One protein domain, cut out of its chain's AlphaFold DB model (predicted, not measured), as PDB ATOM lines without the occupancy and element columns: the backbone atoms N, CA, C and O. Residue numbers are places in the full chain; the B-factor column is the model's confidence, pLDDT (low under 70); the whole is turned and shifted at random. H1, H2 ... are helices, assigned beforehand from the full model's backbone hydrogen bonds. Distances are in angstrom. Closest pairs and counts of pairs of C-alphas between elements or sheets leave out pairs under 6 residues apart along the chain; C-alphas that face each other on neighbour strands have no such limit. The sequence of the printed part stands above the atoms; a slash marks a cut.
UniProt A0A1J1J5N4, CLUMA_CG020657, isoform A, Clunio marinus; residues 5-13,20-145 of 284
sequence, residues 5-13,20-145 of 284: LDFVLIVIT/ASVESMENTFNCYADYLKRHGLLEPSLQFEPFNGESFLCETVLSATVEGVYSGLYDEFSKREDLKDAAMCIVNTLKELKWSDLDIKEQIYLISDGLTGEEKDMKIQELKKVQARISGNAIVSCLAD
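What this domain is: This is residues 5 to 13 and 20 to 145 of the 284 residues of the protein "CLUMA_CG020657, isoform A" of Clunio marinus (UniProt A0A1J1J5N4). What shape do these parts make? Two long helices, H3 and H6, spread like a V, with H4 between them at the narrow end, H5 in the middle and H2 crossing the wide end. How much is printed, and how compact is it? The printed part has 135 residues with six named helices, H1 to H6 in chain order, and no named strand: all helix. It is compact, with a radius of gyration of the C-alphas of 15.8 A and spans of 47 by 33 by 25 A.

How they stand to each other: What do the first helices meet? H1, residues 5 to 11, is close to but not clearly touching H6, residues 117 to 145; the closest C-alphas, of Leu 5 and Ala 132, are 6.9 A apart. H2, residues 22 to 38, touches H3, residues 55 to 78, with residues 28 to 32 alone, about perpendicular at 89 degrees, closest at C-alphas 31 and 58, 5.5 A. Which helices form hairpins? H3 and H4, residues 84 to 96, form one at a shallow tilt of 28 degrees, closest at C-alphas 78 and 84, 4.1 A. H5, residues 99 to 111, and H6 form another at 16 degrees, closest at C-alphas 109 and 120, 5.9 A. Are the backbones helical? Every O i to N i+4 pair is within hydrogen-bond range in H2, H3 and H5; H4 has 7 of 9, H6 24 of 25 and H1 1 of 3, beside 1 of 4 O i to N i+3 pairs.

Where its parts are: Where are the ends? C-alpha 5 of H1 is at (-10.602, 23.076, 20.688) and C-alpha 145 of H6 at (-4.186, 2.271, 30.370). Which helices are longest? H6 measures 43.2 A and H3 34.4 A from first to last C-alpha.

The domain as a whole: Where is the cut? Residues 14 to 19 are not printed; C-alphas 13 and 20 are 14.2 A apart. What else stands out? The link from H2 to H3 is long, and pLDDT is under 70 in residues 5 to 13 and 20 to 25.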
ATOM      1  N   LEU A   5      -9.344  22.336  20.820       33.94
ATOM      2  CA  LEU A   5     -10.602  23.076  20.688       33.94
ATOM      3  C   LEU A   5     -10.639  24.089  19.537       33.94
ATOM      4  O   LEU A   5     -11.705  24.300  18.968       33.94
ATOM      5  N   ASP A   6      -9.506  24.689  19.167       31.36
ATOM      6  CA  ASP A   6      -9.493  25.746  18.142       31.36
ATOM      7  C   ASP A   6      -9.595  25.182  16.712       31.36
ATOM      8  O   ASP A   6      -9.996  25.896  15.796       31.36
ATOM      9  N   PHE A   7      -9.265  23.899  16.508       34.59
ATOM     10  CA  PHE A   7      -9.272  23.257  15.185       34.59
ATOM     11  C   PHE A   7     -10.574  22.517  14.855       34.59
ATOM     12  O   PHE A   7     -11.012  22.582  13.706       34.59
ATOM     13  N   VAL A   8     -11.242  21.920  15.853       32.97
ATOM     14  CA  VAL A   8     -12.564  21.274  15.686       32.97
ATOM     15  C   VAL A   8     -13.596  22.280  15.147       32.97
ATOM     16  O   VAL A   8     -14.451  21.935  14.335       32.97
ATOM     17  N   LEU A   9     -13.448  23.566  15.498       32.06
ATOM     18  CA  LEU A   9     -14.294  24.650  14.987       32.06
ATOM     19  C   LEU A   9     -14.120  24.938  13.483       32.06
ATOM     20  O   LEU A   9     -15.023  25.483  12.851       32.06
ATOM     21  N   ILE A  10     -12.961  24.610  12.904       31.19
ATOM     22  CA  ILE A  10     -12.615  24.950  11.514       31.19
ATOM     23  C   ILE A  10     -13.027  23.828  10.548       31.19
ATOM     24  O   ILE A  10     -13.336  24.101   9.390       31.19
ATOM     25  N   VAL A  11     -13.100  22.573  11.001       31.03
ATOM     26  CA  VAL A  11     -13.345  21.427  10.106       31.03
ATOM     27  C   VAL A  11     -14.838  21.171   9.839       31.03
ATOM     28  O   VAL A  11     -15.185  20.733   8.740       31.03
ATOM     29  N   ILE A  12     -15.743  21.546  10.753       38.22
ATOM     30  CA  ILE A  12     -17.199  21.353  10.566       38.22
ATOM     31  C   ILE A  12     -17.793  22.316   9.513       38.22
ATOM     32  O   ILE A  12     -18.843  22.039   8.938       38.22
ATOM     33  N   THR A  13     -17.105  23.404   9.149       33.84
ATOM     34  CA  THR A  13     -17.647  24.394   8.194       33.84
ATOM     35  C   THR A  13     -17.394  24.098   6.710       33.84
ATOM     36  O   THR A  13     -17.942  24.810   5.872       33.84
ATOM     37  N   ALA A  20     -27.343  22.897  -1.204       40.38
ATOM     38  CA  ALA A  20     -28.660  22.838  -0.582       40.38
ATOM     39  C   ALA A  20     -29.360  24.197  -0.772       40.38
ATOM     40  O   ALA A  20     -28.731  25.248  -0.635       40.38
ATOM     41  N   SER A  21     -30.652  24.198  -1.109       48.75
ATOM     42  CA  SER A  21     -31.456  25.424  -1.084       48.75
ATOM     43  C   SER A  21     -31.528  25.975   0.347       48.75
ATOM     44  O   SER A  21     -31.485  25.212   1.311       48.75
ATOM     45  N   VAL A  22     -31.660  27.298   0.495       57.47
ATOM     46  CA  VAL A  22     -31.823  27.960   1.808       57.47
ATOM     47  C   VAL A  22     -32.993  27.350   2.597       57.47
ATOM     48  O   VAL A  22     -32.844  27.038   3.772       57.47
ATOM     49  N   GLU A  23     -34.088  27.031   1.906       57.25
ATOM     50  CA  GLU A  23     -35.278  26.360   2.451       57.25
ATOM     51  C   GLU A  23     -34.984  24.941   2.997       57.25
ATOM     52  O   GLU A  23     -35.564  24.511   3.992       57.25
ATOM     53  N   SER A  24     -34.029  24.215   2.400       65.69
ATOM     54  CA  SER A  24     -33.582  22.899   2.887       65.69
ATOM     55  C   SER A  24     -32.748  23.012   4.172       65.69
ATOM     56  O   SER A  24     -32.853  22.170   5.068       65.69
ATOM     57  N   MET A  25     -31.948  24.078   4.298       69.25
ATOM     58  CA  MET A  25     -31.161  24.352   5.505       69.25
ATOM     59  C   MET A  25     -32.052  24.784   6.675       69.25
ATOM     60  O   MET A  25     -31.916  24.230   7.764       69.25
ATOM     61  N   GLU A  26     -33.004  25.693   6.454       75.00
ATOM     62  CA  GLU A  26     -33.968  26.114   7.486       75.00
ATOM     63  C   GLU A  26     -34.780  24.926   8.019       75.00
ATOM     64  O   GLU A  26     -34.883  24.726   9.230       75.00
ATOM     65  N   ASN A  27     -35.271  24.057   7.130       80.62
ATOM     66  CA  ASN A  27     -36.014  22.867   7.538       80.62
ATOM     67  C   ASN A  27     -35.140  21.862   8.322       80.62
ATOM     68  O   ASN A  27     -35.613  21.216   9.259       80.62
ATOM     69  N   THR A  28     -33.850  21.759   7.990       85.75
ATOM     70  CA  THR A  28     -32.879  20.934   8.733       85.75
ATOM     71  C   THR A  28     -32.673  21.453  10.158       85.75
ATOM     72  O   THR A  28     -32.699  20.681  11.117       85.75
ATOM     73  N   PHE A  29     -32.538  22.768  10.328       88.94
ATOM     74  CA  PHE A  29     -32.390  23.375  11.648       88.94
ATOM     75  C   PHE A  29     -33.663  23.299  12.495       88.94
ATOM     76  O   PHE A  29     -33.574  23.038  13.695       88.94
ATOM     77  N   ASN A  30     -34.844  23.435  11.889       89.88
ATOM     78  CA  ASN A  30     -36.113  23.208  12.585       89.88
ATOM     79  C   ASN A  30     -36.217  21.759  13.097       89.88
ATOM     80  O   ASN A  30     -36.597  21.538  14.246       89.88
ATOM     81  N   CYS A  31     -35.779  20.772  12.302       90.94
ATOM     82  CA  CYS A  31     -35.667  19.379  12.753       90.94
ATOM     83  C   CYS A  31     -34.744  19.231  13.979       90.94
ATOM     84  O   CYS A  31     -35.119  18.586  14.963       90.94
ATOM     85  N   TYR A  32     -33.557  19.844  13.957       93.62
ATOM     86  CA  TYR A  32     -32.630  19.814  15.094       93.62
ATOM     87  C   TYR A  32     -33.215  20.477  16.342       93.62
ATOM     88  O   TYR A  32     -33.135  19.910  17.434       93.62
ATOM     89  N   ALA A  33     -33.843  21.645  16.198       92.44
ATOM     90  CA  ALA A  33     -34.479  22.348  17.306       92.44
ATOM     91  C   ALA A  33     -35.603  21.507  17.934       92.44
ATOM     92  O   ALA A  33     -35.659  21.375  19.160       92.44
ATOM     93  N   ASP A  34     -36.451  20.875  17.117       90.56
ATOM     94  CA  ASP A  34     -37.517  19.981  17.583       90.56
ATOM     95  C   ASP A  34     -36.967  18.722  18.268       90.56
ATOM     96  O   ASP A  34     -37.504  18.274  19.287       90.56
ATOM     97  N   TYR A  35     -35.884  18.138  17.750       92.69
ATOM     98  CA  TYR A  35     -35.178  17.038  18.408       92.69
ATOM     99  C   TYR A  35     -34.665  17.448  19.797       92.69
ATOM    100  O   TYR A  35     -34.985  16.776  20.784       92.69
ATOM    101  N   LEU A  36     -33.931  18.562  19.897       94.19
ATOM    102  CA  LEU A  36     -33.357  19.024  21.161       94.19
ATOM    103  C   LEU A  36     -34.441  19.412  22.178       94.19
ATOM    104  O   LEU A  36     -34.308  19.092  23.360       94.19
ATOM    105  N   LYS A  37     -35.540  20.042  21.743       92.31
ATOM    106  CA  LYS A  37     -36.688  20.368  22.611       92.31
ATOM    107  C   LYS A  37     -37.354  19.116  23.173       92.31
ATOM    108  O   LYS A  37     -37.591  19.049  24.379       92.31
ATOM    109  N   ARG A  38     -37.619  18.103  22.335       90.38
ATOM    110  CA  ARG A  38     -38.235  16.833  22.774       90.38
ATOM    111  C   ARG A  38     -37.397  16.093  23.816       90.38
ATOM    112  O   ARG A  38     -37.961  15.426  24.676       90.38
ATOM    113  N   HIS A  39     -36.077  16.244  23.764       91.94
ATOM    114  CA  HIS A  39     -35.148  15.633  24.716       91.94
ATOM    115  C   HIS A  39     -34.806  16.534  25.913       91.94
ATOM    116  O   HIS A  39     -33.977  16.158  26.739       91.94
ATOM    117  N   GLY A  40     -35.429  17.712  26.031       92.00
ATOM    118  CA  GLY A  40     -35.165  18.655  27.124       92.00
ATOM    119  C   GLY A  40     -33.760  19.266  27.089       92.00
ATOM    120  O   GLY A  40     -33.262  19.719  28.116       92.00
ATOM    121  N   LEU A  41     -33.111  19.263  25.922       93.12
ATOM    122  CA  LEU A  41     -31.751  19.765  25.724       93.12
ATOM    123  C   LEU A  41     -31.723  21.236  25.299       93.12
ATOM    124  O   LEU A  41     -30.682  21.877  25.433       93.12
ATOM    125  N   LEU A  42     -32.845  21.781  24.826       92.69
ATOM    126  CA  LEU A  42     -32.999  23.183  24.430       92.69
ATOM    127  C   LEU A  42     -34.034  23.893  25.305       92.69
ATOM    128  O   LEU A  42     -35.032  23.296  25.712       92.69
ATOM    129  N   GLU A  43     -33.812  25.177  25.579       88.38
ATOM    130  CA  GLU A  43     -34.725  25.993  26.370       88.38
ATOM    131  C   GLU A  43     -36.103  26.110  25.694       88.38
ATOM    132  O   GLU A  43     -36.178  26.482  24.520       88.38
ATOM    133  N   PRO A  44     -37.214  25.888  26.427       83.06
ATOM    134  CA  PRO A  44     -38.558  26.003  25.858       83.06
ATOM    135  C   PRO A  44     -38.886  27.397  25.306       83.06
ATOM    136  O   PRO A  44     -39.757  27.528  24.452       83.06
ATOM    137  N   SER A  45     -38.205  28.437  25.802       81.06
ATOM    138  CA  SER A  45     -38.395  29.829  25.384       81.06
ATOM    139  C   SER A  45     -37.827  30.141  23.999       81.06
ATOM    140  O   SER A  45     -38.210  31.153  23.416       81.06
ATOM    141  N   LEU A  46     -36.933  29.303  23.463       85.88
ATOM    142  CA  LEU A  46     -36.362  29.503  22.134       85.88
ATOM    143  C   LEU A  46     -37.388  29.148  21.062       85.88
ATOM    144  O   LEU A  46     -37.791  27.990  20.914       85.88
ATOM    145  N   GLN A  47     -37.820  30.153  20.309       83.56
ATOM    146  CA  GLN A  47     -38.797  29.977  19.246       83.56
ATOM    147  C   GLN A  47     -38.095  29.539  17.963       83.56
ATOM    148  O   GLN A  47     -37.150  30.172  17.511       83.56
ATOM    149  N   PHE A  48     -38.577  28.428  17.417       85.44
ATOM    150  CA  PHE A  48     -38.222  27.891  16.111       85.44
ATOM    151  C   PHE A  48     -39.527  27.454  15.469       85.44
ATOM    152  O   PHE A  48     -40.456  27.057  16.189       85.44
ATOM    153  N   GLU A  49     -39.611  27.549  14.147       84.12
ATOM    154  CA  GLU A  49     -40.748  26.979  13.443       84.12
ATOM    155  C   GLU A  49     -40.740  25.454  13.619       84.12
ATOM    156  O   GLU A  49     -39.666  24.846  13.666       84.12
ATOM    157  N   PRO A  50     -41.917  24.823  13.763       81.75
ATOM    158  CA  PRO A  50     -41.984  23.373  13.830       81.75
ATOM    159  C   PRO A  50     -41.444  22.771  12.534       81.75
ATOM    160  O   PRO A  50     -41.607  23.328  11.445       81.75
ATOM    161  N   PHE A  51     -40.826  21.601  12.640       83.88
ATOM    162  CA  PHE A  51     -40.420  20.851  11.467       83.88
ATOM    163  C   PHE A  51     -41.653  20.452  10.644       83.88
ATOM    164  O   PHE A  51     -42.517  19.707  11.104       83.88
ATOM    165  N   ASN A  52     -41.722  20.937   9.402       78.62
ATOM    166  CA  ASN A  52     -42.881  20.753   8.523       78.62
ATOM    167  C   ASN A  52     -42.793  19.480   7.654       78.62
ATOM    168  O   ASN A  52     -43.651  19.253   6.800       78.62
ATOM    169  N   GLY A  53     -41.755  18.658   7.840       79.38
ATOM    170  CA  GLY A  53     -41.562  17.396   7.123       79.38
ATOM    171  C   GLY A  53     -42.073  16.163   7.875       79.38
ATOM    172  O   GLY A  53     -42.514  16.221   9.021       79.38
ATOM    173  N   GLU A  54     -41.974  15.001   7.231       80.56
ATOM    174  CA  GLU A  54     -42.308  13.720   7.860       80.56
ATOM    175  C   GLU A  54     -41.273  13.338   8.935       80.56
ATOM    176  O   GLU A  54     -40.072  13.455   8.699       80.56
ATOM    177  N   SER A  55     -41.708  12.834  10.102       80.00
ATOM    178  CA  SER A  55     -40.812  12.522  11.242       80.00
ATOM    179  C   SER A  55     -39.598  11.670  10.847       80.00
ATOM    180  O   SER A  55     -38.487  11.932  11.306       80.00
ATOM    181  N   PHE A  56     -39.789  10.696   9.950       81.00
ATOM    182  CA  PHE A  56     -38.715   9.815   9.487       81.00
ATOM    183  C   PHE A  56     -37.611  10.569   8.721       81.00
ATOM    184  O   PHE A  56     -36.448  10.169   8.761       81.00
ATOM    185  N   LEU A  57     -37.953  11.663   8.026       82.38
ATOM    186  CA  LEU A  57     -36.978  12.503   7.328       82.38
ATOM    187  C   LEU A  57     -36.102  13.243   8.334       82.38
ATOM    188  O   LEU A  57     -34.886  13.266   8.169       82.38
ATOM    189  N   CYS A  58     -36.698  13.782   9.402       84.69
ATOM    190  CA  CYS A  58     -35.933  14.426  10.467       84.69
ATOM    191  C   CYS A  58     -34.994  13.431  11.165       84.69
ATOM    192  O   CYS A  58     -33.821  13.730  11.366       84.69
ATOM    193  N   GLU A  59     -35.465  12.217  11.460       86.44
ATOM    194  CA  GLU A  59     -34.623  11.154  12.029       86.44
ATOM    195  C   GLU A  59     -33.471  10.757  11.097       86.44
ATOM    196  O   GLU A  59     -32.345  10.567  11.555       86.44
ATOM    197  N   THR A  60     -33.726  10.682   9.789       85.38
ATOM    198  CA  THR A  60     -32.701  10.359   8.785       85.38
ATOM    199  C   THR A  60     -31.637  11.452   8.711       85.38
ATOM    200  O   THR A  60     -30.445  11.148   8.733       85.38
ATOM    201  N   VAL A  61     -32.054  12.722   8.658       85.69
ATOM    202  CA  VAL A  61     -31.141  13.874   8.633       85.69
ATOM    203  C   VAL A  61     -30.323  13.930   9.918       85.69
ATOM    204  O   VAL A  61     -29.104  14.033   9.856       85.69
ATOM    205  N   LEU A  62     -30.965  13.780  11.078       89.75
ATOM    206  CA  LEU A  62     -30.278  13.752  12.364       89.75
ATOM    207  C   LEU A  62     -29.250  12.616  12.432       89.75
ATOM    208  O   LEU A  62     -28.111  12.850  12.823       89.75
ATOM    209  N   SER A  63     -29.624  11.402  12.017       89.94
ATOM    210  CA  SER A  63     -28.714  10.253  12.006       89.94
ATOM    211  C   SER A  63     -27.513  10.491  11.092       89.94
ATOM    212  O   SER A  63     -26.386  10.216  11.497       89.94
ATOM    213  N   ALA A  64     -27.736  11.023   9.886       87.06
ATOM    214  CA  ALA A  64     -26.668  11.329   8.939       87.06
ATOM    215  C   ALA A  64     -25.719  12.410   9.477       87.06
ATOM    216  O   ALA A  64     -24.503  12.285   9.351       87.06
ATOM    217  N   THR A  65     -26.259  13.440  10.131       88.88
ATOM    218  CA  THR A  65     -25.465  14.499  10.767       88.88
ATOM    219  C   THR A  65     -24.631  13.958  11.915       88.88
ATOM    220  O   THR A  65     -23.429  14.205  11.967       88.88
ATOM    221  N   VAL A  66     -25.232  13.171  12.807       92.06
ATOM    222  CA  VAL A  66     -24.527  12.546  13.930       92.06
ATOM    223  C   VAL A  66     -23.411  11.621  13.427       92.06
ATOM    224  O   VAL A  66     -22.290  11.665  13.936       92.06
ATOM    225  N   GLU A  67     -23.683  10.811  12.404       93.06
ATOM    226  CA  GLU A  67     -22.675   9.956  11.774       93.06
ATOM    227  C   GLU A  67     -21.547  10.778  11.136       93.06
ATOM    228  O   GLU A  67     -20.375  10.472  11.360       93.06
ATOM    229  N   GLY A  68     -21.886  11.857  10.425       90.88
ATOM    230  CA  GLY A  68     -20.926  12.789   9.835       90.88
ATOM    231  C   GLY A  68     -20.013  13.438  10.877       90.88
ATOM    232  O   GLY A  68     -18.795  13.433  10.701       90.88
ATOM    233  N   VAL A  69     -20.574  13.912  11.996       92.31
ATOM    234  CA  VAL A  69     -19.812  14.467  13.129       92.31
ATOM    235  C   VAL A  69     -18.810  13.441  13.654       92.31
ATOM    236  O   VAL A  69     -17.619  13.729  13.765       92.31
ATOM    237  N   TYR A  70     -19.253  12.215  13.939       94.75
ATOM    238  CA  TYR A  70     -18.361  11.196  14.491       94.75
ATOM    239  C   TYR A  70     -17.340  10.657  13.483       94.75
ATOM    240  O   TYR A  70     -16.230  10.310  13.890       94.75
ATOM    241  N   SER A  71     -17.676  10.604  12.192       94.38
ATOM    242  CA  SER A  71     -16.713  10.294  11.132       94.38
ATOM    243  C   SER A  71     -15.640  11.378  11.040       94.38
ATOM    244  O   SER A  71     -14.457  11.056  10.976       94.38
ATOM    245  N   GLY A  72     -16.033  12.654  11.106       93.44
ATOM    246  CA  GLY A  72     -15.101  13.782  11.131       93.44
ATOM    247  C   GLY A  72     -14.157  13.728  12.334       93.44
ATOM    248  O   GLY A  72     -12.943  13.826  12.167       93.44
ATOM    249  N   LEU A  73     -14.694  13.472  13.532       93.88
ATOM    250  CA  LEU A  73     -13.890  13.300  14.747       93.88
ATOM    251  C   LEU A  73     -12.907  12.126  14.629       93.88
ATOM    252  O   LEU A  73     -11.749  12.250  15.028       93.88
ATOM    253  N   TYR A  74     -13.331  10.991  14.065       95.50
ATOM    254  CA  TYR A  74     -12.435   9.855  13.828       95.50
ATOM    255  C   TYR A  74     -11.288  10.226  12.883       95.50
ATOM    256  O   TYR A  74     -10.125   9.933  13.170       95.50
ATOM    257  N   ASP A  75     -11.599  10.894  11.775       94.94
ATOM    258  CA  ASP A  75     -10.603  11.335  10.801       94.94
ATOM    259  C   ASP A  75      -9.612  12.339  11.404       94.94
ATOM    260  O   ASP A  75      -8.429  12.314  11.067       94.94
ATOM    261  N   GLU A  76     -10.058  13.216  12.303       90.75
ATOM    262  CA  GLU A  76      -9.173  14.135  13.023       90.75
ATOM    263  C   GLU A  76      -8.262  13.406  14.014       90.75
ATOM    264  O   GLU A  76      -7.042  13.591  13.981       90.75
ATOM    265  N   PHE A  77      -8.822  12.551  14.875       92.75
ATOM    266  CA  PHE A  77      -8.033  11.824  15.870       92.75
ATOM    267  C   PHE A  77      -7.067  10.822  15.227       92.75
ATOM    268  O   PHE A  77      -5.946  10.671  15.702       92.75
ATOM    269  N   SER A  78      -7.446  10.184  14.118       94.94
ATOM    270  CA  SER A  78      -6.593   9.223  13.401       94.94
ATOM    271  C   SER A  78      -5.406   9.863  12.670       94.94
ATOM    272  O   SER A  78      -4.408   9.189  12.411       94.94
ATOM    273  N   LYS A  79      -5.476  11.165  12.360       95.25
ATOM    274  CA  LYS A  79      -4.365  11.940  11.774       95.25
ATOM    275  C   LYS A  79      -3.352  12.415  12.813       95.25
ATOM    276  O   LYS A  79      -2.269  12.866  12.441       95.25
ATOM    277  N   ARG A  80      -3.697  12.352  14.098       89.69
ATOM    278  CA  ARG A  80      -2.835  12.776  15.199       89.69
ATOM    279  C   ARG A  80      -2.014  11.605  15.709       89.69
ATOM    280  O   ARG A  80      -2.578  10.649  16.224       89.69
ATOM    281  N   GLU A  81      -0.693  11.701  15.607       89.94
ATOM    282  CA  GLU A  81       0.216  10.614  15.997       89.94
ATOM    283  C   GLU A  81       0.022  10.178  17.460       89.94
ATOM    284  O   GLU A  81       0.052   8.991  17.759       89.94
ATOM    285  N   ASP A  82      -0.268  11.126  18.354       83.75
ATOM    286  CA  ASP A  82      -0.502  10.877  19.779       83.75
ATOM    287  C   ASP A  82      -1.865  10.232  20.088       83.75
ATOM    288  O   ASP A  82      -2.043   9.663  21.161       83.75
ATOM    289  N   LEU A  83      -2.832  10.297  19.165       89.12
ATOM    290  CA  LEU A  83      -4.207   9.822  19.381       89.12
ATOM    291  C   LEU A  83      -4.640   8.719  18.417       89.12
ATOM    292  O   LEU A  83      -5.699   8.124  18.617       89.12
ATOM    293  N   LYS A  84      -3.850   8.429  17.382       93.50
ATOM    294  CA  LYS A  84      -4.235   7.559  16.270       93.50
ATOM    295  C   LYS A  84      -4.698   6.179  16.724       93.50
ATOM    296  O   LYS A  84      -5.754   5.722  16.292       93.50
ATOM    297  N   ASP A  85      -3.952   5.552  17.630       92.19
ATOM    298  CA  ASP A  85      -4.279   4.218  18.146       92.19
ATOM    299  C   ASP A  85      -5.512   4.231  19.071       92.19
ATOM    300  O   ASP A  85      -6.196   3.218  19.220       92.19
ATOM    301  N   ALA A  86      -5.837   5.388  19.655       92.75
ATOM    302  CA  ALA A  86      -6.978   5.584  20.547       92.75
ATOM    303  C   ALA A  86      -8.210   6.187  19.849       92.75
ATOM    304  O   ALA A  86      -9.278   6.253  20.458       92.75
ATOM    305  N   ALA A  87      -8.107   6.597  18.579       94.44
ATOM    306  CA  ALA A  87      -9.134   7.359  17.867       94.44
ATOM    307  C   ALA A  87     -10.517   6.687  17.913       94.44
ATOM    308  O   ALA A  87     -11.519   7.331  18.224       94.44
ATOM    309  N   MET A  88     -10.572   5.371  17.680       96.62
ATOM    310  CA  MET A  88     -11.825   4.612  17.739       96.62
ATOM    311  C   MET A  88     -12.416   4.569  19.157       96.62
ATOM    312  O   MET A  88     -13.623   4.738  19.316       96.62
ATOM    313  N   CYS A  89     -11.580   4.377  20.184       96.06
ATOM    314  CA  CYS A  89     -12.029   4.417  21.577       96.06
ATOM    315  C   CYS A  89     -12.618   5.790  21.921       96.06
ATOM    316  O   CYS A  89     -13.712   5.869  22.486       96.06
ATOM    317  N   ILE A  90     -11.926   6.869  21.536       95.19
ATOM    318  CA  ILE A  90     -12.341   8.246  21.826       95.19
ATOM    319  C   ILE A  90     -13.705   8.513  21.193       95.19
ATOM    320  O   ILE A  90     -14.630   8.942  21.878       95.19
ATOM    321  N   VAL A  91     -13.867   8.197  19.905       96.88
ATOM    322  CA  VAL A  91     -15.129   8.410  19.180       96.88
ATOM    323  C   VAL A  91     -16.273   7.594  19.773       96.88
ATOM    324  O   VAL A  91     -17.368   8.127  19.938       96.88
ATOM    325  N   ASN A  92     -16.045   6.331  20.139       97.38
ATOM    326  CA  ASN A  92     -17.078   5.516  20.781       97.38
ATOM    327  C   ASN A  92     -17.479   6.081  22.151       97.38
ATOM    328  O   ASN A  92     -18.666   6.190  22.443       97.38
ATOM    329  N   THR A  93     -16.511   6.551  22.937       94.88
ATOM    330  CA  THR A  93     -16.787   7.212  24.221       94.88
ATOM    331  C   THR A  93     -17.589   8.505  24.019       94.88
ATOM    332  O   THR A  93     -18.551   8.771  24.734       94.88
ATOM    333  N   LEU A  94     -17.263   9.306  22.999       95.94
ATOM    334  CA  LEU A  94     -18.014  10.520  22.652       95.94
ATOM    335  C   LEU A  94     -19.432  10.230  22.131       95.94
ATOM    336  O   LEU A  94     -20.331  11.055  22.323       95.94
ATOM    337  N   LYS A  95     -19.646   9.079  21.480       96.06
ATOM    338  CA  LYS A  95     -20.978   8.575  21.101       96.06
ATOM    339  C   LYS A  95     -21.814   8.253  22.331       96.06
ATOM    340  O   LYS A  95     -22.939   8.734  22.440       96.06
ATOM    341  N   GLU A  96     -21.255   7.506  23.277       95.75
ATOM    342  CA  GLU A  96     -21.928   7.157  24.536       95.75
ATOM    343  C   GLU A  96     -22.291   8.397  25.361       95.75
ATOM    344  O   GLU A  96     -23.382   8.480  25.925       95.75
ATOM    345  N   LEU A  97     -21.407   9.399  25.371       93.50
ATOM    346  CA  LEU A  97     -21.614  10.674  26.061       93.50
ATOM    347  C   LEU A  97     -22.476  11.671  25.271       93.50
ATOM    348  O   LEU A  97     -22.636  12.808  25.715       93.50
ATOM    349  N   LYS A  98     -23.027  11.263  24.119       94.94
ATOM    350  CA  LYS A  98     -23.885  12.080  23.246       94.94
ATOM    351  C   LYS A  98     -23.294  13.454  22.922       94.94
ATOM    352  O   LYS A  98     -23.993  14.462  22.889       94.94
ATOM    353  N   TRP A  99     -21.985  13.506  22.677       95.75
ATOM    354  CA  TRP A  99     -21.278  14.760  22.410       95.75
ATOM    355  C   TRP A  99     -21.865  15.541  21.220       95.75
ATOM    356  O   TRP A  99     -21.930  16.766  21.263       95.75
ATOM    357  N   SER A 100     -22.356  14.834  20.197       94.94
ATOM    358  CA  SER A 100     -23.010  15.430  19.022       94.94
ATOM    359  C   SER A 100     -24.266  16.245  19.358       94.94
ATOM    360  O   SER A 100     -24.534  17.228  18.677       94.94
ATOM    361  N   ASP A 101     -24.988  15.932  20.441       95.69
ATOM    362  CA  ASP A 101     -26.128  16.746  20.882       95.69
ATOM    363  C   ASP A 101     -25.686  18.174  21.255       95.69
ATOM    364  O   ASP A 101     -26.428  19.134  21.044       95.69
ATOM    365  N   LEU A 102     -24.471  18.332  21.797       94.88
ATOM    366  CA  LEU A 102     -23.911  19.638  22.160       94.88
ATOM    367  C   LEU A 102     -23.478  20.433  20.929       94.88
ATOM    368  O   LEU A 102     -23.687  21.642  20.896       94.88
ATOM    369  N   ASP A 103     -22.911  19.755  19.931       93.31
ATOM    370  CA  ASP A 103     -22.532  20.358  18.648       93.31
ATOM    371  C   ASP A 103     -23.765  20.868  17.890       93.31
ATOM    372  O   ASP A 103     -23.843  22.040  17.521       93.31
ATOM    373  N   ILE A 104     -24.807  20.038  17.785       94.12
ATOM    374  CA  ILE A 104     -26.087  20.437  17.187       94.12
ATOM    375  C   ILE A 104     -26.688  21.626  17.953       94.12
ATOM    376  O   ILE A 104     -27.193  22.574  17.348       94.12
ATOM    377  N   LYS A 105     -26.612  21.616  19.288       94.75
ATOM    378  CA  LYS A 105     -27.106  22.712  20.127       94.75
ATOM    379  C   LYS A 105     -26.334  24.021  19.920       94.75
ATOM    380  O   LYS A 105     -26.957  25.082  19.920       94.75
ATOM    381  N   GLU A 106     -25.020  23.964  19.700       93.69
ATOM    382  CA  GLU A 106     -24.213  25.135  19.334       93.69
ATOM    383  C   GLU A 106     -24.696  25.749  18.012       93.69
ATOM    384  O   GLU A 106     -24.941  26.957  17.955       93.69
ATOM    385  N   GLN A 107     -24.930  24.921  16.986       91.12
ATOM    386  CA  GLN A 107     -25.466  25.380  15.696       91.12
ATOM    387  C   GLN A 107     -26.827  26.068  15.855       91.12
ATOM    388  O   GLN A 107     -27.059  27.129  15.278       91.12
ATOM    389  N   ILE A 108     -27.707  25.513  16.696       93.62
ATOM    390  CA  ILE A 108     -29.011  26.111  17.007       93.62
ATOM    391  C   ILE A 108     -28.874  27.481  17.684       93.62
ATOM    392  O   ILE A 108     -29.609  28.406  17.337       93.62
ATOM    393  N   TYR A 109     -27.937  27.659  18.619       93.44
ATOM    394  CA  TYR A 109     -27.712  28.970  19.237       93.44
ATOM    395  C   TYR A 109     -27.166  30.006  18.253       93.44
ATOM    396  O   TYR A 109     -27.609  31.156  18.290       93.44
ATOM    397  N   LEU A 110     -26.266  29.612  17.347       90.44
ATOM    398  CA  LEU A 110     -25.702  30.510  16.335       90.44
ATOM    399  C   LEU A 110     -26.793  31.135  15.453       90.44
ATOM    400  O   LEU A 110     -26.814  32.355  15.255       90.44
ATOM    401  N   ILE A 111     -27.737  30.320  14.988       88.50
ATOM    402  CA  ILE A 111     -28.790  30.746  14.056       88.50
ATOM    403  C   ILE A 111     -30.054  31.281  14.741       88.50
ATOM    404  O   ILE A 111     -30.944  31.769  14.058       88.50
ATOM    405  N   SER A 112     -30.180  31.166  16.067       88.56
ATOM    406  CA  SER A 112     -31.423  31.545  16.747       88.56
ATOM    407  C   SER A 112     -31.668  33.053  16.688       88.56
ATOM    408  O   SER A 112     -30.851  33.827  17.178       88.56
ATOM    409  N   ASP A 113     -32.822  33.485  16.189       86.19
ATOM    410  CA  ASP A 113     -33.230  34.899  16.248       86.19
ATOM    411  C   ASP A 113     -33.781  35.310  17.626       86.19
ATOM    412  O   ASP A 113     -33.951  36.493  17.916       86.19
ATOM    413  N   GLY A 114     -34.044  34.333  18.502       85.06
ATOM    414  CA  GLY A 114     -34.579  34.544  19.849       85.06
ATOM    415  C   GLY A 114     -33.534  34.928  20.901       85.06
ATOM    416  O   GLY A 114     -33.896  35.074  22.067       85.06
ATOM    417  N   LEU A 115     -32.262  35.055  20.515       88.88
ATOM    418  CA  LEU A 115     -31.150  35.410  21.398       88.88
ATOM    419  C   LEU A 115     -30.432  36.652  20.879       88.88
ATOM    420  O   LEU A 115     -30.132  36.768  19.688       88.88
ATOM    421  N   THR A 116     -30.084  37.550  21.794       92.62
ATOM    422  CA  THR A 116     -29.150  38.641  21.504       92.62
ATOM    423  C   THR A 116     -27.741  38.097  21.246       92.62
ATOM    424  O   THR A 116     -27.409  36.982  21.645       92.62
ATOM    425  N   GLY A 117     -26.880  38.889  20.596       92.69
ATOM    426  CA  GLY A 117     -25.489  38.482  20.341       92.69
ATOM    427  C   GLY A 117     -24.725  38.110  21.619       92.69
ATOM    428  O   GLY A 117     -24.064  37.080  21.652       92.69
ATOM    429  N   GLU A 118     -24.898  38.883  22.694       94.50
ATOM    430  CA  GLU A 118     -24.261  38.612  23.992       94.50
ATOM    431  C   GLU A 118     -24.748  37.292  24.616       94.50
ATOM    432  O   GLU A 118     -23.947  36.496  25.105       94.50
ATOM    433  N   GLU A 119     -26.053  37.008  24.548       93.25
ATOM    434  CA  GLU A 119     -26.611  35.741  25.037       93.25
ATOM    435  C   GLU A 119     -26.127  34.539  24.220       93.25
ATOM    436  O   GLU A 119     -25.846  33.487  24.802       93.25
ATOM    437  N   LYS A 120     -26.013  34.683  22.890       93.56
ATOM    438  CA  LYS A 120     -25.437  33.649  22.018       93.56
ATOM    439  C   LYS A 120     -24.009  33.342  22.435       93.56
ATOM    440  O   LYS A 120     -23.695  32.183  22.697       93.56
ATOM    441  N   ASP A 121     -23.174  34.371  22.552       93.44
ATOM    442  CA  ASP A 121     -21.764  34.218  22.907       93.44
ATOM    443  C   ASP A 121     -21.601  33.539  24.269       93.44
ATOM    444  O   ASP A 121     -20.832  32.584  24.395       93.44
ATOM    445  N   MET A 122     -22.371  33.962  25.276       95.12
ATOM    446  CA  MET A 122     -22.347  33.356  26.608       95.12
ATOM    447  C   MET A 122     -22.732  31.870  26.565       95.12
ATOM    448  O   MET A 122     -21.995  31.023  27.073       95.12
ATOM    449  N   LYS A 123     -23.852  31.527  25.916       94.12
ATOM    450  CA  LYS A 123     -24.328  30.138  25.814       94.12
ATOM    451  C   LYS A 123     -23.370  29.246  25.027       94.12
ATOM    452  O   LYS A 123     -23.128  28.106  25.420       94.12
ATOM    453  N   ILE A 124     -22.801  29.757  23.938       93.56
ATOM    454  CA  ILE A 124     -21.815  29.035  23.127       93.56
ATOM    455  C   ILE A 124     -20.534  28.804  23.935       93.56
ATOM    456  O   ILE A 124     -19.997  27.700  23.925       93.56
ATOM    457  N   GLN A 125     -20.055  29.796  24.690       91.56
ATOM    458  CA  GLN A 125     -18.894  29.613  25.565       91.56
ATOM    459  C   GLN A 125     -19.144  28.564  26.656       91.56
ATOM    460  O   GLN A 125     -18.256  27.761  26.947       91.56
ATOM    461  N   GLU A 126     -20.338  28.535  27.250       92.12
ATOM    462  CA  GLU A 126     -20.725  27.492  28.204       92.12
ATOM    463  C   GLU A 126     -20.741  26.102  27.556       92.12
ATOM    464  O   GLU A 126     -20.156  25.168  28.109       92.12
ATOM    465  N   LEU A 127     -21.327  25.962  26.360       93.38
ATOM    466  CA  LEU A 127     -21.314  24.702  25.612       93.38
ATOM    467  C   LEU A 127     -19.896  24.237  25.296       93.38
ATOM    468  O   LEU A 127     -19.574  23.080  25.559       93.38
ATOM    469  N   LYS A 128     -19.028  25.139  24.828       89.94
ATOM    470  CA  LYS A 128     -17.626  24.823  24.525       89.94
ATOM    471  C   LYS A 128     -16.872  24.321  25.745       89.94
ATOM    472  O   LYS A 128     -16.100  23.373  25.629       89.94
ATOM    473  N   LYS A 129     -17.125  24.881  26.933       87.19
ATOM    474  CA  LYS A 129     -16.555  24.366  28.191       87.19
ATOM    475  C   LYS A 129     -17.032  22.941  28.488       87.19
ATOM    476  O   LYS A 129     -16.235  22.098  28.899       87.19
ATOM    477  N   VAL A 130     -18.314  22.644  28.262       89.94
ATOM    478  CA  VAL A 130     -18.864  21.293  28.466       89.94
ATOM    479  C   VAL A 130     -18.308  20.303  27.439       89.94
ATOM    480  O   VAL A 130     -17.857  19.225  27.832       89.94
ATOM    481  N   GLN A 131     -18.282  20.668  26.156       90.25
ATOM    482  CA  GLN A 131     -17.692  19.869  25.078       90.25
ATOM    483  C   GLN A 131     -16.212  19.591  25.348       90.25
ATOM    484  O   GLN A 131     -15.800  18.438  25.275       90.25
ATOM    485  N   ALA A 132     -15.433  20.612  25.726       85.12
ATOM    486  CA  ALA A 132     -14.025  20.485  26.099       85.12
ATOM    487  C   ALA A 132     -13.820  19.450  27.206       85.12
ATOM    488  O   ALA A 132     -12.985  18.556  27.078       85.12
ATOM    489  N   ARG A 133     -14.618  19.541  28.276       84.19
ATOM    490  CA  ARG A 133     -14.548  18.616  29.410       84.19
ATOM    491  C   ARG A 133     -14.894  17.185  29.001       84.19
ATOM    492  O   ARG A 133     -14.193  16.255  29.388       84.19
ATOM    493  N   ILE A 134     -15.958  16.990  28.219       89.81
ATOM    494  CA  ILE A 134     -16.365  15.660  27.740       89.81
ATOM    495  C   ILE A 134     -15.286  15.060  26.832       89.81
ATOM    496  O   ILE A 134     -14.888  13.914  27.041       89.81
ATOM    497  N   SER A 135     -14.762  15.841  25.884       90.62
ATOM    498  CA  SER A 135     -13.688  15.410  24.987       90.62
ATOM    499  C   SER A 135     -12.403  15.082  25.735       90.62
ATOM    500  O   SER A 135     -11.825  14.023  25.506       90.62
ATOM    501  N   GLY A 136     -11.989  15.932  26.678       85.81
ATOM    502  CA  GLY A 136     -10.837  15.668  27.539       85.81
ATOM    503  C   GLY A 136     -11.002  14.370  28.325       85.81
ATOM    504  O   GLY A 136     -10.121  13.516  28.301       85.81
ATOM    505  N   ASN A 137     -12.168  14.156  28.938       84.81
ATOM    506  CA  ASN A 137     -12.450  12.936  29.693       84.81
ATOM    507  C   ASN A 137     -12.444  11.674  28.820       84.81
ATOM    508  O   ASN A 137     -11.973  10.629  29.280       84.81
ATOM    509  N   ALA A 138     -12.952  11.757  27.587       90.12
ATOM    510  CA  ALA A 138     -12.918  10.656  26.629       90.12
ATOM    511  C   ALA A 138     -11.476  10.313  26.230       90.12
ATOM    512  O   ALA A 138     -11.076   9.154  26.324       90.12
ATOM    513  N   ILE A 139     -10.675  11.325  25.880       89.31
ATOM    514  CA  ILE A 139      -9.253  11.164  25.542       89.31
ATOM    515  C   ILE A 139      -8.495  10.513  26.699       89.31
ATOM    516  O   ILE A 139      -7.855   9.483  26.508       89.31
ATOM    517  N   VAL A 140      -8.622  11.063  27.910       85.62
ATOM    518  CA  VAL A 140      -7.941  10.539  29.101       85.62
ATOM    519  C   VAL A 140      -8.330   9.091  29.358       85.62
ATOM    520  O   VAL A 140      -7.457   8.270  29.593       85.62
ATOM    521  N   SER A 141      -9.618   8.747  29.277       86.88
ATOM    522  CA  SER A 141     -10.066   7.374  29.556       86.88
ATOM    523  C   SER A 141      -9.548   6.368  28.523       86.88
ATOM    524  O   SER A 141      -9.279   5.227  28.875       86.88
ATOM    525  N   CYS A 142      -9.382   6.789  27.268       88.69
ATOM    526  CA  CYS A 142      -8.890   5.932  26.190       88.69
ATOM    527  C   CYS A 142      -7.366   5.790  26.148       88.69
ATOM    528  O   CYS A 142      -6.864   4.814  25.596       88.69
ATOM    529  N   LEU A 143      -6.636   6.752  26.712       88.25
ATOM    530  CA  LEU A 143      -5.175   6.716  26.798       88.25
ATOM    531  C   LEU A 143      -4.665   6.208  28.150       88.25
ATOM    532  O   LEU A 143      -3.520   5.769  28.228       88.25
ATOM    533  N   ALA A 144      -5.502   6.247  29.191       85.81
ATOM    534  CA  ALA A 144      -5.126   5.978  30.576       85.81
ATOM    535  C   ALA A 144      -4.329   4.685  30.745       85.81
ATOM    536  O   ALA A 144      -3.245   4.710  31.321       85.81
ATOM    537  N   ASP A 145      -4.837   3.571  30.215       83.12
ATOM    538  CA  ASP A 145      -4.186   2.271  30.370       83.12
ATOM    539  C   ASP A 145      -2.776   2.266  29.784       83.12
ATOM    540  O   ASP A 145      -1.871   1.731  30.413       83.12
TER     541      ASP A 145